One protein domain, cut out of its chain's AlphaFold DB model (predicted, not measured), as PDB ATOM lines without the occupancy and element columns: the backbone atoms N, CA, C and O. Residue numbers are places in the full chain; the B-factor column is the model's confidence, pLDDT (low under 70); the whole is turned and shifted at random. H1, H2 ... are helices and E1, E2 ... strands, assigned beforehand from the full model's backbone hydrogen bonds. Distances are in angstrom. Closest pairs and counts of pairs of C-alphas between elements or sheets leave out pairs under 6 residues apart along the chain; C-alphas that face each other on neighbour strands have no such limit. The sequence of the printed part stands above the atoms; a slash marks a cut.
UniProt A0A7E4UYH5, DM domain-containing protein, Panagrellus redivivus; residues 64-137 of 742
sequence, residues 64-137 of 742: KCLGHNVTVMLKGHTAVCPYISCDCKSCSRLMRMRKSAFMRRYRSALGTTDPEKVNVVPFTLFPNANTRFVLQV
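This is residues 64 to 137 of the 742 residues of the protein "DM domain-containing protein" of Panagrellus redivivus (UniProt A0A7E4UYH5). One long helix, H2, lies slantwise over one face of a two-stranded hairpin, E1 and E2, whose other face is bare. At the end of H2 where its first residues lie, residues 64 to 88 form a mostly looped region that holds the very short helix H1, and the turn of the hairpin, residues 126 to 130, points toward this region. The printed part has 74 residues, with two named helices and two named strands in the order H1, H2, E1, E2; the sheet has the order E1 - E2 and is antiparallel, and the class is mixed, helices and strands. The whole is loose, with a radius of gyration of the C-alphas of 14.1 A, and elongated, spanning 39 by 24 by 20 A.

The printed part begins with residues 64 to 76, a long stretch with no named element, whose C-alphas lie 11 to 20 A from the mean of the C-alphas. H1 follows as residues 77 to 80, 5.3 A from first to last C-alpha, with C-alpha 77 at (-52.245, -43.369, 18.819). H2 is residues 89 to 110 and 31.6 A long, from C-alpha 89 at (-43.571, -57.812, 5.938) to C-alpha 110 at (-45.742, -30.229, -9.244). E1 is residues 118 to 125, 20.2 A long. E2 is residues 131 to 137, 19.1 A long, and ends with C-alpha 137 at (-35.983, -31.642, -5.226).

E1 and E2 form a hairpin of antiparallel neighbour strands, with 150 degrees between their N-to-C directions. The C-alphas of Val 120 and Leu 135 face each other at 4.9 A. N 136 and O 119 are within hydrogen-bond range at 2.9 A, as are N 121 and O 134 at 3.2 A. H2 has 2 pairs of C-alphas within 8 A of E2; the closest C-alphas are those of Lys 99 and Phe 133, 7.4 A apart. H2 and E1 are near each other, with 7 pairs of C-alphas within 10 A. H1 is apart from E1, from E2 and from H2. In H2 every O i to N i+4 pair is within hydrogen-bond range; H1, with 4 residues, is too short for such a pair.

The C-alphas farthest apart are those of Val 70 and Asp 114, at 39.6 A. The printed part has no cut. The link from E1 to E2 is tight, those from H1 to H2 and from H2 to E1 are short, and no link is long. Residues 108 to 114, of which 108 to 110 belong to H2, stand free. The mean pLDDT of the printed part is 89.3, and residues 122 to 124 and 127 to 129 are under 70.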
ATOM      1  N   LYS A  64     -50.866 -49.984  11.133       97.44
ATOM      2  CA  LYS A  64     -49.680 -50.702  11.651       97.44
ATOM      3  C   LYS A  64     -50.089 -51.770  12.672       97.44
ATOM      4  O   LYS A  64     -49.772 -52.932  12.468       97.44
ATOM      5  N   CYS A  65     -50.848 -51.403  13.704       98.38
ATOM      6  CA  CYS A  65     -51.346 -52.342  14.717       98.38
ATOM      7  C   CYS A  65     -52.279 -53.408  14.129       98.38
ATOM      8  O   CYS A  65     -52.162 -54.577  14.484       98.38
ATOM      9  N   LEU A  66     -53.128 -53.034  13.166       97.88
ATOM     10  CA  LEU A  66     -53.990 -53.977  12.448       97.88
ATOM     11  C   LEU A  66     -53.167 -55.062  11.728       97.88
ATOM     12  O   LEU A  66     -53.531 -56.229  11.763       97.88
ATOM     13  N   GLY A  67     -52.006 -54.698  11.167       97.56
ATOM     14  CA  GLY A  67     -51.039 -55.636  10.582       97.56
ATOM     15  C   GLY A  67     -50.316 -56.552  11.582       97.56
ATOM     16  O   GLY A  67     -49.508 -57.372  11.152       97.56
ATOM     17  N   HIS A  68     -50.602 -56.408  12.880       98.12
ATOM     18  CA  HIS A  68     -50.174 -57.261  13.996       98.12
ATOM     19  C   HIS A  68     -51.378 -57.809  14.796       98.12
ATOM     20  O   HIS A  68     -51.216 -58.230  15.937       98.12
ATOM     21  N   ASN A  69     -52.586 -57.802  14.213       97.88
ATOM     22  CA  ASN A  69     -53.847 -58.244  14.828       97.88
ATOM     23  C   ASN A  69     -54.314 -57.421  16.052       97.88
ATOM     24  O   ASN A  69     -55.149 -57.889  16.823       97.88
ATOM     25  N   VAL A  70     -53.830 -56.183  16.227       97.88
ATOM     26  CA  VAL A  70     -54.220 -55.290  17.337       97.88
ATOM     27  C   VAL A  70     -55.049 -54.102  16.827       97.88
ATOM     28  O   VAL A  70     -54.560 -53.223  16.115       97.88
ATOM     29  N   THR A  71     -56.320 -54.028  17.217       97.75
ATOM     30  CA  THR A  71     -57.290 -53.018  16.754       97.75
ATOM     31  C   THR A  71     -57.288 -51.742  17.608       97.75
ATOM     32  O   THR A  71     -58.216 -51.470  18.362       97.75
ATOM     33  N   VAL A  72     -56.255 -50.900  17.465       97.88
ATOM     34  CA  VAL A  72     -56.192 -49.595  18.165       97.88
ATOM     35  C   VAL A  72     -56.756 -48.460  17.309       97.88
ATOM     36  O   VAL A  72     -56.412 -48.341  16.130       97.88
ATOM     37  N   MET A  73     -57.596 -47.598  17.891       97.19
ATOM     38  CA  MET A  73     -58.111 -46.389  17.233       97.19
ATOM     39  C   MET A  73     -56.964 -45.416  16.905       97.19
ATOM     40  O   MET A  73     -56.056 -45.222  17.704       97.19
ATOM     41  N   LEU A  74     -56.988 -44.792  15.726       97.06
ATOM     42  CA  LEU A  74     -55.890 -43.974  15.198       97.06
ATOM     43  C   LEU A  74     -55.727 -42.616  15.910       97.06
ATOM     44  O   LEU A  74     -54.627 -42.064  15.920       97.06
ATOM     45  N   LYS A  75     -56.802 -42.069  16.498       96.06
ATOM     46  CA  LYS A  75     -56.801 -40.754  17.165       96.06
ATOM     47  C   LYS A  75     -55.854 -40.773  18.374       96.06
ATOM     48  O   LYS A  75     -56.056 -41.551  19.297       96.06
ATOM     49  N   GLY A  76     -54.809 -39.942  18.348       95.25
ATOM     50  CA  GLY A  76     -53.759 -39.876  19.381       95.25
ATOM     51  C   GLY A  76     -52.733 -41.021  19.348       95.25
ATOM     52  O   GLY A  76     -51.604 -40.852  19.798       95.25
ATOM     53  N   HIS A  77     -53.069 -42.165  18.754       96.75
ATOM     54  CA  HIS A  77     -52.245 -43.369  18.819       96.75
ATOM     55  C   HIS A  77     -50.935 -43.307  18.009       96.75
ATOM     56  O   HIS A  77     -50.004 -44.047  18.312       96.75
ATOM     57  N   THR A  78     -50.817 -42.452  16.988       94.88
ATOM     58  CA  THR A  78     -49.623 -42.420  16.115       94.88
ATOM     59  C   THR A  78     -48.316 -42.190  16.871       94.88
ATOM     60  O   THR A  78     -47.317 -42.803  16.512       94.88
ATOM     61  N   ALA A  79     -48.337 -41.365  17.924       95.00
ATOM     62  CA  ALA A  79     -47.157 -41.062  18.733       95.00
ATOM     63  C   ALA A  79     -46.753 -42.209  19.683       95.00
ATOM     64  O   ALA A  79     -45.583 -42.358  20.012       95.00
ATOM     65  N   VAL A  80     -47.721 -43.037  20.093       96.75
ATOM     66  CA  VAL A  80     -47.563 -44.132  21.072       96.75
ATOM     67  C   VAL A  80     -47.713 -45.517  20.428       96.75
ATOM     68  O   VAL A  80     -48.039 -46.498  21.092       96.75
ATOM     69  N   CYS A  81     -47.532 -45.611  19.109       97.31
ATOM     70  CA  CYS A  81     -47.729 -46.854  18.373       97.31
ATOM     71  C   CYS A  81     -46.565 -47.826  18.639       97.31
ATOM     72  O   CYS A  81     -45.461 -47.564  18.159       97.31
ATOM     73  N   PRO A  82     -46.773 -48.981  19.309       97.56
ATOM     74  CA  PRO A  82     -45.678 -49.898  19.650       97.56
ATOM     75  C   PRO A  82     -45.026 -50.522  18.408       97.56
ATOM     76  O   PRO A  82     -43.885 -50.969  18.454       97.56
ATOM     77  N   TYR A  83     -45.727 -50.508  17.271       98.06
ATOM     78  CA  TYR A  83     -45.219 -50.980  15.988       98.06
ATOM     79  C   TYR A  83     -44.702 -49.848  15.090       98.06
ATOM     80  O   TYR A  83     -44.489 -50.097  13.903       98.06
ATOM     81  N   ILE A  84     -44.504 -48.614  15.580       96.25
ATOM     82  CA  ILE A  84     -44.030 -47.481  14.757       96.25
ATOM     83  C   ILE A  84     -42.757 -47.828  13.977       96.25
ATOM     84  O   ILE A  84     -42.751 -47.725  12.750       96.25
ATOM     85  N   SER A  85     -41.747 -48.337  14.678       96.19
ATOM     86  CA  SER A  85     -40.451 -48.800  14.172       96.19
ATOM     87  C   SER A  85     -40.457 -50.261  13.703       96.19
ATOM     88  O   SER A  85     -39.407 -50.819  13.416       96.19
ATOM     89  N   CYS A  86     -41.621 -50.918  13.630       97.56
ATOM     90  CA  CYS A  86     -41.686 -52.293  13.144       97.56
ATOM     91  C   CYS A  86     -41.621 -52.353  11.610       97.56
ATOM     92  O   CYS A  86     -42.483 -51.785  10.929       97.56
ATOM     93  N   ASP A  87     -40.655 -53.120  11.099       97.50
ATOM     94  CA  ASP A  87     -40.388 -53.347   9.672       97.50
ATOM     95  C   ASP A  87     -40.836 -54.735   9.174       97.50
ATOM     96  O   ASP A  87     -40.374 -55.229   8.143       97.50
ATOM     97  N   CYS A  88     -41.776 -55.382   9.876       98.19
ATOM     98  CA  CYS A  88     -42.346 -56.662   9.448       98.19
ATOM     99  C   CYS A  88     -42.928 -56.584   8.017       98.19
ATOM    100  O   CYS A  88     -43.310 -55.513   7.539       98.19
ATOM    101  N   LYS A  89     -43.076 -57.731   7.334       97.69
ATOM    102  CA  LYS A  89     -43.571 -57.812   5.938       97.69
ATOM    103  C   LYS A  89     -44.871 -57.013   5.705       97.69
ATOM    104  O   LYS A  89     -45.017 -56.382   4.657       97.69
ATOM    105  N   SER A  90     -45.767 -56.984   6.698       98.00
ATOM    106  CA  SER A  90     -47.012 -56.199   6.688       98.00
ATOM    107  C   SER A  90     -46.759 -54.684   6.806       98.00
ATOM    108  O   SER A  90     -47.135 -53.917   5.914       98.00
ATOM    109  N   CYS A  91     -46.024 -54.241   7.832       97.56
ATOM    110  CA  CYS A  91     -45.648 -52.834   8.015       97.56
ATOM    111  C   CYS A  91     -44.817 -52.275   6.843       97.56
ATOM    112  O   CYS A  91     -45.045 -51.142   6.416       97.56
ATOM    113  N   SER A  92     -43.911 -53.074   6.274       97.19
ATOM    114  CA  SER A  92     -43.124 -52.744   5.079       97.19
ATOM    115  C   SER A  92     -44.002 -52.573   3.829       97.19
ATOM    116  O   SER A  92     -43.800 -51.633   3.051       97.19
ATOM    117  N   ARG A  93     -45.024 -53.424   3.631       97.31
ATOM    118  CA  ARG A  93     -46.022 -53.245   2.556       97.31
ATOM    119  C   ARG A  93     -46.810 -51.946   2.759       97.31
ATOM    120  O   ARG A  93     -46.908 -51.148   1.829       97.31
ATOM    121  N   LEU A  94     -47.287 -51.689   3.980       96.44
ATOM    122  CA  LEU A  94     -48.007 -50.460   4.334       96.44
ATOM    123  C   LEU A  94     -47.164 -49.195   4.094       96.44
ATOM    124  O   LEU A  94     -47.678 -48.212   3.559       96.44
ATOM    125  N   MET A  95     -45.875 -49.203   4.447       95.75
ATOM    126  CA  MET A  95     -44.997 -48.049   4.224       95.75
ATOM    127  C   MET A  95     -44.641 -47.846   2.747       95.75
ATOM    128  O   MET A  95     -44.605 -46.699   2.298       95.75
ATOM    129  N   ARG A  96     -44.500 -48.914   1.949       95.56
ATOM    130  CA  ARG A  96     -44.397 -48.798   0.482       95.56
ATOM    131  C   ARG A  96     -45.662 -48.204  -0.146       95.56
ATOM    132  O   ARG A  96     -45.546 -47.306  -0.976       95.56
ATOM    133  N   MET A  97     -46.853 -48.618   0.296       96.44
ATOM    134  CA  MET A  97     -48.124 -48.018  -0.147       96.44
ATOM    135  C   MET A  97     -48.232 -46.537   0.244       96.44
ATOM    136  O   MET A  97     -48.682 -45.720  -0.556       96.44
ATOM    137  N   ARG A  98     -47.771 -46.158   1.445       94.94
ATOM    138  CA  ARG A  98     -47.701 -44.745   1.858       94.94
ATOM    139  C   ARG A  98     -46.725 -43.942   0.988       94.94
ATOM    140  O   ARG A  98     -47.109 -42.871   0.530       94.94
ATOM    141  N   LYS A  99     -45.524 -44.464   0.692       94.12
ATOM    142  CA  LYS A  99     -44.545 -43.795  -0.193       94.12
ATOM    143  C   LYS A  99     -45.089 -43.620  -1.620       94.12
ATOM    144  O   LYS A  99     -44.919 -42.549  -2.195       94.12
ATOM    145  N   SER A 100     -45.785 -44.615  -2.182       94.19
ATOM    146  CA  SER A 100     -46.340 -44.525  -3.547       94.19
ATOM    147  C   SER A 100     -47.601 -43.655  -3.653       94.19
ATOM    148  O   SER A 100     -47.814 -43.014  -4.681       94.19
ATOM    149  N   ALA A 101     -48.429 -43.584  -2.605       94.12
ATOM    150  CA  ALA A 101     -49.547 -42.639  -2.537       94.12
ATOM    151  C   ALA A 101     -49.056 -41.189  -2.380       94.12
ATOM    152  O   ALA A 101     -49.554 -40.289  -3.053       94.12
ATOM    153  N   PHE A 102     -48.042 -40.973  -1.536       93.88
ATOM    154  CA  PHE A 102     -47.377 -39.681  -1.361       93.88
ATOM    155  C   PHE A 102     -46.731 -39.193  -2.667       93.88
ATOM    156  O   PHE A 102     -46.998 -38.074  -3.095       93.88
ATOM    157  N   MET A 103     -45.976 -40.053  -3.362       92.75
ATOM    158  CA  MET A 103     -45.344 -39.687  -4.637       92.75
ATOM    159  C   MET A 103     -46.327 -39.392  -5.767       92.75
ATOM    160  O   MET A 103     -46.066 -38.490  -6.559       92.75
ATOM    161  N   ARG A 104     -47.465 -40.095  -5.842       93.81
ATOM    162  CA  ARG A 104     -48.518 -39.755  -6.813       93.81
ATOM    163  C   ARG A 104     -49.065 -38.350  -6.563       93.81
ATOM    164  O   ARG A 104     -49.028 -37.529  -7.469       93.81
ATOM    165  N   ARG A 105     -49.448 -38.041  -5.317       93.12
ATOM    166  CA  ARG A 105     -49.924 -36.698  -4.930       93.12
ATOM    167  C   ARG A 105     -48.895 -35.605  -5.214       93.12
ATOM    168  O   ARG A 105     -49.277 -34.533  -5.665       93.12
ATOM    169  N   TYR A 106     -47.611 -35.868  -4.975       91.94
ATOM    170  CA  TYR A 106     -46.568 -34.875  -5.215       91.94
ATOM    171  C   TYR A 106     -46.329 -34.599  -6.706       91.94
ATOM    172  O   TYR A 106     -46.246 -33.438  -7.090       91.94
ATOM    173  N   ARG A 107     -46.311 -35.632  -7.561       90.69
ATOM    174  CA  ARG A 107     -46.236 -35.446  -9.023       90.69
ATOM    175  C   ARG A 107     -47.427 -34.644  -9.550       90.69
ATOM    176  O   ARG A 107     -47.228 -33.703 -10.308       90.69
ATOM    177  N   SER A 108     -48.642 -34.949  -9.082       91.88
ATOM    178  CA  SER A 108     -49.842 -34.167  -9.414       91.88
ATOM    179  C   SER A 108     -49.767 -32.711  -8.933       91.88
ATOM    180  O   SER A 108     -50.302 -31.837  -9.601       91.88
ATOM    181  N   ALA A 109     -49.106 -32.439  -7.802       92.62
ATOM    182  CA  ALA A 109     -48.953 -31.088  -7.259       92.62
ATOM    183  C   ALA A 109     -47.846 -30.261  -7.944       92.62
ATOM    184  O   ALA A 109     -47.952 -29.040  -7.984       92.62
ATOM    185  N   LEU A 110     -46.796 -30.902  -8.473       91.81
ATOM    186  CA  LEU A 110     -45.742 -30.229  -9.244       91.81
ATOM    187  C   LEU A 110     -46.056 -30.090 -10.743       91.81
ATOM    188  O   LEU A 110     -45.380 -29.331 -11.430       91.81
ATOM    189  N   GLY A 111     -46.983 -30.886 -11.285       92.44
ATOM    190  CA  GLY A 111     -47.186 -31.019 -12.735       92.44
ATOM    191  C   GLY A 111     -46.056 -31.762 -13.471       92.44
ATOM    192  O   GLY A 111     -46.181 -32.053 -14.657       92.44
ATOM    193  N   THR A 112     -44.964 -32.118 -12.787       84.44
ATOM    194  CA  THR A 112     -43.814 -32.816 -13.375       84.44
ATOM    195  C   THR A 112     -44.138 -34.284 -13.651       84.44
ATOM    196  O   THR A 112     -44.291 -35.084 -12.718       84.44
ATOM    197  N   THR A 113     -44.163 -34.663 -14.928       82.75
ATOM    198  CA  THR A 113     -44.212 -36.066 -15.375       82.75
ATOM    199  C   THR A 113     -42.948 -36.841 -15.007       82.75
ATOM    200  O   THR A 113     -43.022 -38.033 -14.706       82.75
ATOM    201  N   ASP A 114     -41.800 -36.159 -15.008       81.69
ATOM    202  CA  ASP A 114     -40.471 -36.753 -14.866       81.69
ATOM    203  C   ASP A 114     -40.282 -37.384 -13.474       81.69
ATOM    204  O   ASP A 114     -40.238 -36.675 -12.463       81.69
ATOM    205  N   PRO A 115     -40.132 -38.718 -13.370       74.06
ATOM    206  CA  PRO A 115     -40.037 -39.390 -12.080       74.06
ATOM    207  C   PRO A 115     -38.660 -39.251 -11.416       74.06
ATOM    208  O   PRO A 115     -38.548 -39.564 -10.232       74.06
ATOM    209  N   GLU A 116     -37.637 -38.839 -12.171       81.19
ATOM    210  CA  GLU A 116     -36.213 -38.978 -11.828       81.19
ATOM    211  C   GLU A 116     -35.624 -37.721 -11.159       81.19
ATOM    212  O   GLU A 116     -34.756 -37.828 -10.298       81.19
ATOM    213  N   LYS A 117     -36.177 -36.532 -11.447       79.38
ATOM    214  CA  LYS A 117     -35.770 -35.242 -10.847       79.38
ATOM    215  C   LYS A 117     -36.212 -35.067  -9.378       79.38
ATOM    216  O   LYS A 117     -35.815 -34.113  -8.714       79.38
ATOM    217  N   VAL A 118     -37.031 -35.984  -8.851       79.88
ATOM    218  CA  VAL A 118     -37.600 -35.922  -7.492       79.88
ATOM    219  C   VAL A 118     -37.005 -37.016  -6.606       79.88
ATOM    220  O   VAL A 118     -37.475 -38.158  -6.612       79.88
ATOM    221  N   ASN A 119     -36.015 -36.664  -5.783       80.75
ATOM    222  CA  ASN A 119     -35.432 -37.607  -4.836       80.75
ATOM    223  C   ASN A 119     -36.230 -37.624  -3.517       80.75
ATOM    224  O   ASN A 119     -36.425 -36.603  -2.851       80.75
ATOM    225  N   VAL A 120     -36.728 -38.800  -3.128       81.38
ATOM    226  CA  VAL A 120     -37.554 -38.968  -1.921       81.38
ATOM    227  C   VAL A 120     -36.707 -39.535  -0.797       81.38
ATOM    228  O   VAL A 120     -36.633 -40.764  -0.634       81.38
ATOM    229  N   VAL A 121     -36.127 -38.632  -0.007       80.06
ATOM    230  CA  VAL A 121     -35.352 -38.968   1.189       80.06
ATOM    231  C   VAL A 121     -36.250 -39.765   2.148       80.06
ATOM    232  O   VAL A 121     -37.298 -39.276   2.590       80.06
ATOM    233  N   PRO A 122     -35.920 -41.035   2.437       65.88
ATOM    234  CA  PRO A 122     -36.746 -41.857   3.300       65.88
ATOM    235  C   PRO A 122     -36.560 -41.456   4.768       65.88
ATOM    236  O   PRO A 122     -35.442 -41.391   5.257       65.88
ATOM    237  N   PHE A 123     -37.677 -41.308   5.486       67.38
ATOM    238  CA  PHE A 123     -37.743 -41.427   6.948       67.38
ATOM    239  C   PHE A 123     -36.809 -40.518   7.771       67.38
ATOM    240  O   PHE A 123     -35.905 -40.978   8.465       67.38
ATOM    241  N   THR A 124     -37.157 -39.236   7.871       69.88
ATOM    242  CA  THR A 124     -36.870 -38.485   9.102       69.88
ATOM    243  C   THR A 124     -37.947 -38.813  10.143       69.88
ATOM    244  O   THR A 124     -39.108 -38.413  10.002       69.88
ATOM    245  N   LEU A 125     -37.585 -39.565  11.186       70.31
ATOM    246  CA  LEU A 125     -38.435 -39.759  12.364       70.31
ATOM    247  C   LEU A 125     -38.450 -38.465  13.186       70.31
ATOM    248  O   LEU A 125     -37.490 -38.153  13.882       70.31
ATOM    249  N   PHE A 126     -39.542 -37.706  13.096       70.56
ATOM    250  CA  PHE A 126     -39.736 -36.513  13.921       70.56
ATOM    251  C   PHE A 126     -40.022 -36.895  15.391       70.56
ATOM    252  O   PHE A 126     -40.634 -37.940  15.625       70.56
ATOM    253  N   PRO A 127     -39.657 -36.055  16.386       63.97
ATOM    254  CA  PRO A 127     -39.832 -36.367  17.815       63.97
ATOM    255  C   PRO A 127     -41.279 -36.662  18.245       63.97
ATOM    256  O   PRO A 127     -41.507 -37.382  19.207       63.97
ATOM    257  N   ASN A 128     -42.265 -36.158  17.499       64.75
ATOM    258  CA  ASN A 128     -43.691 -36.452  17.680       64.75
ATOM    259  C   ASN A 128     -44.122 -37.835  17.136       64.75
ATOM    260  O   ASN A 128     -45.320 -38.094  16.995       64.75
ATOM    261  N   ALA A 129     -43.162 -38.694  16.770       66.12
ATOM    262  CA  ALA A 129     -43.371 -40.015  16.178       66.12
ATOM    263  C   ALA A 129     -44.235 -40.003  14.890       66.12
ATOM    264  O   ALA A 129     -44.798 -41.015  14.468       66.12
ATOM    265  N   ASN A 130     -44.316 -38.861  14.199       71.94
ATOM    266  CA  ASN A 130     -45.035 -38.742  12.936       71.94
ATOM    267  C   ASN A 130     -44.077 -38.956  11.754       71.94
ATOM    268  O   ASN A 130     -43.340 -38.056  11.352       71.94
ATOM    269  N   THR A 131     -44.081 -40.168  11.191       73.38
ATOM    270  CA  THR A 131     -43.276 -40.532  10.015       73.38
ATOM    271  C   THR A 131     -43.710 -39.718   8.792       73.38
ATOM    272  O   THR A 131     -44.712 -40.051   8.152       73.38
ATOM    273  N   ARG A 132     -42.954 -38.673   8.444       82.94
ATOM    274  CA  ARG A 132     -43.144 -37.907   7.205       82.94
ATOM    275  C   ARG A 132     -42.075 -38.284   6.182       82.94
ATOM    276  O   ARG A 132     -40.940 -38.592   6.536       82.94
ATOM    277  N   PHE A 133     -42.453 -38.261   4.907       89.00
ATOM    278  CA  PHE A 133     -41.501 -38.309   3.803       89.00
ATOM    279  C   PHE A 133     -41.068 -36.878   3.499       89.00
ATOM    280  O   PHE A 133     -41.924 -36.009   3.332       89.00
ATOM    281  N   VAL A 134     -39.759 -36.641   3.440       87.62
ATOM    282  CA  VAL A 134     -39.194 -35.360   3.009       87.62
ATOM    283  C   VAL A 134     -38.812 -35.496   1.541       87.62
ATOM    284  O   VAL A 134     -38.298 -36.529   1.106       87.62
ATOM    285  N   LEU A 135     -39.120 -34.465   0.765       87.75
ATOM    286  CA  LEU A 135     -38.808 -34.401  -0.653       87.75
ATOM    287  C   LEU A 135     -37.606 -33.493  -0.829       87.75
ATOM    288  O   LEU A 135     -37.645 -32.330  -0.435       87.75
ATOM    289  N   GLN A 136     -36.555 -34.038  -1.427       85.00
ATOM    290  CA  GLN A 136     -35.413 -33.268  -1.871       85.00
ATOM    291  C   GLN A 136     -35.519 -33.175  -3.389       85.00
ATOM    292  O   GLN A 136     -35.088 -34.063  -4.128       85.00
ATOM    293  N   VAL A 137     -36.158 -32.098  -3.848       82.44
ATOM    294  CA  VAL A 137     -35.983 -31.642  -5.226       82.44
ATOM    295  C   VAL A 137     -34.499 -31.341  -5.361       82.44
ATOM    296  O   VAL A 137     -33.975 -30.504  -4.624       82.44
TER     297      VAL A 137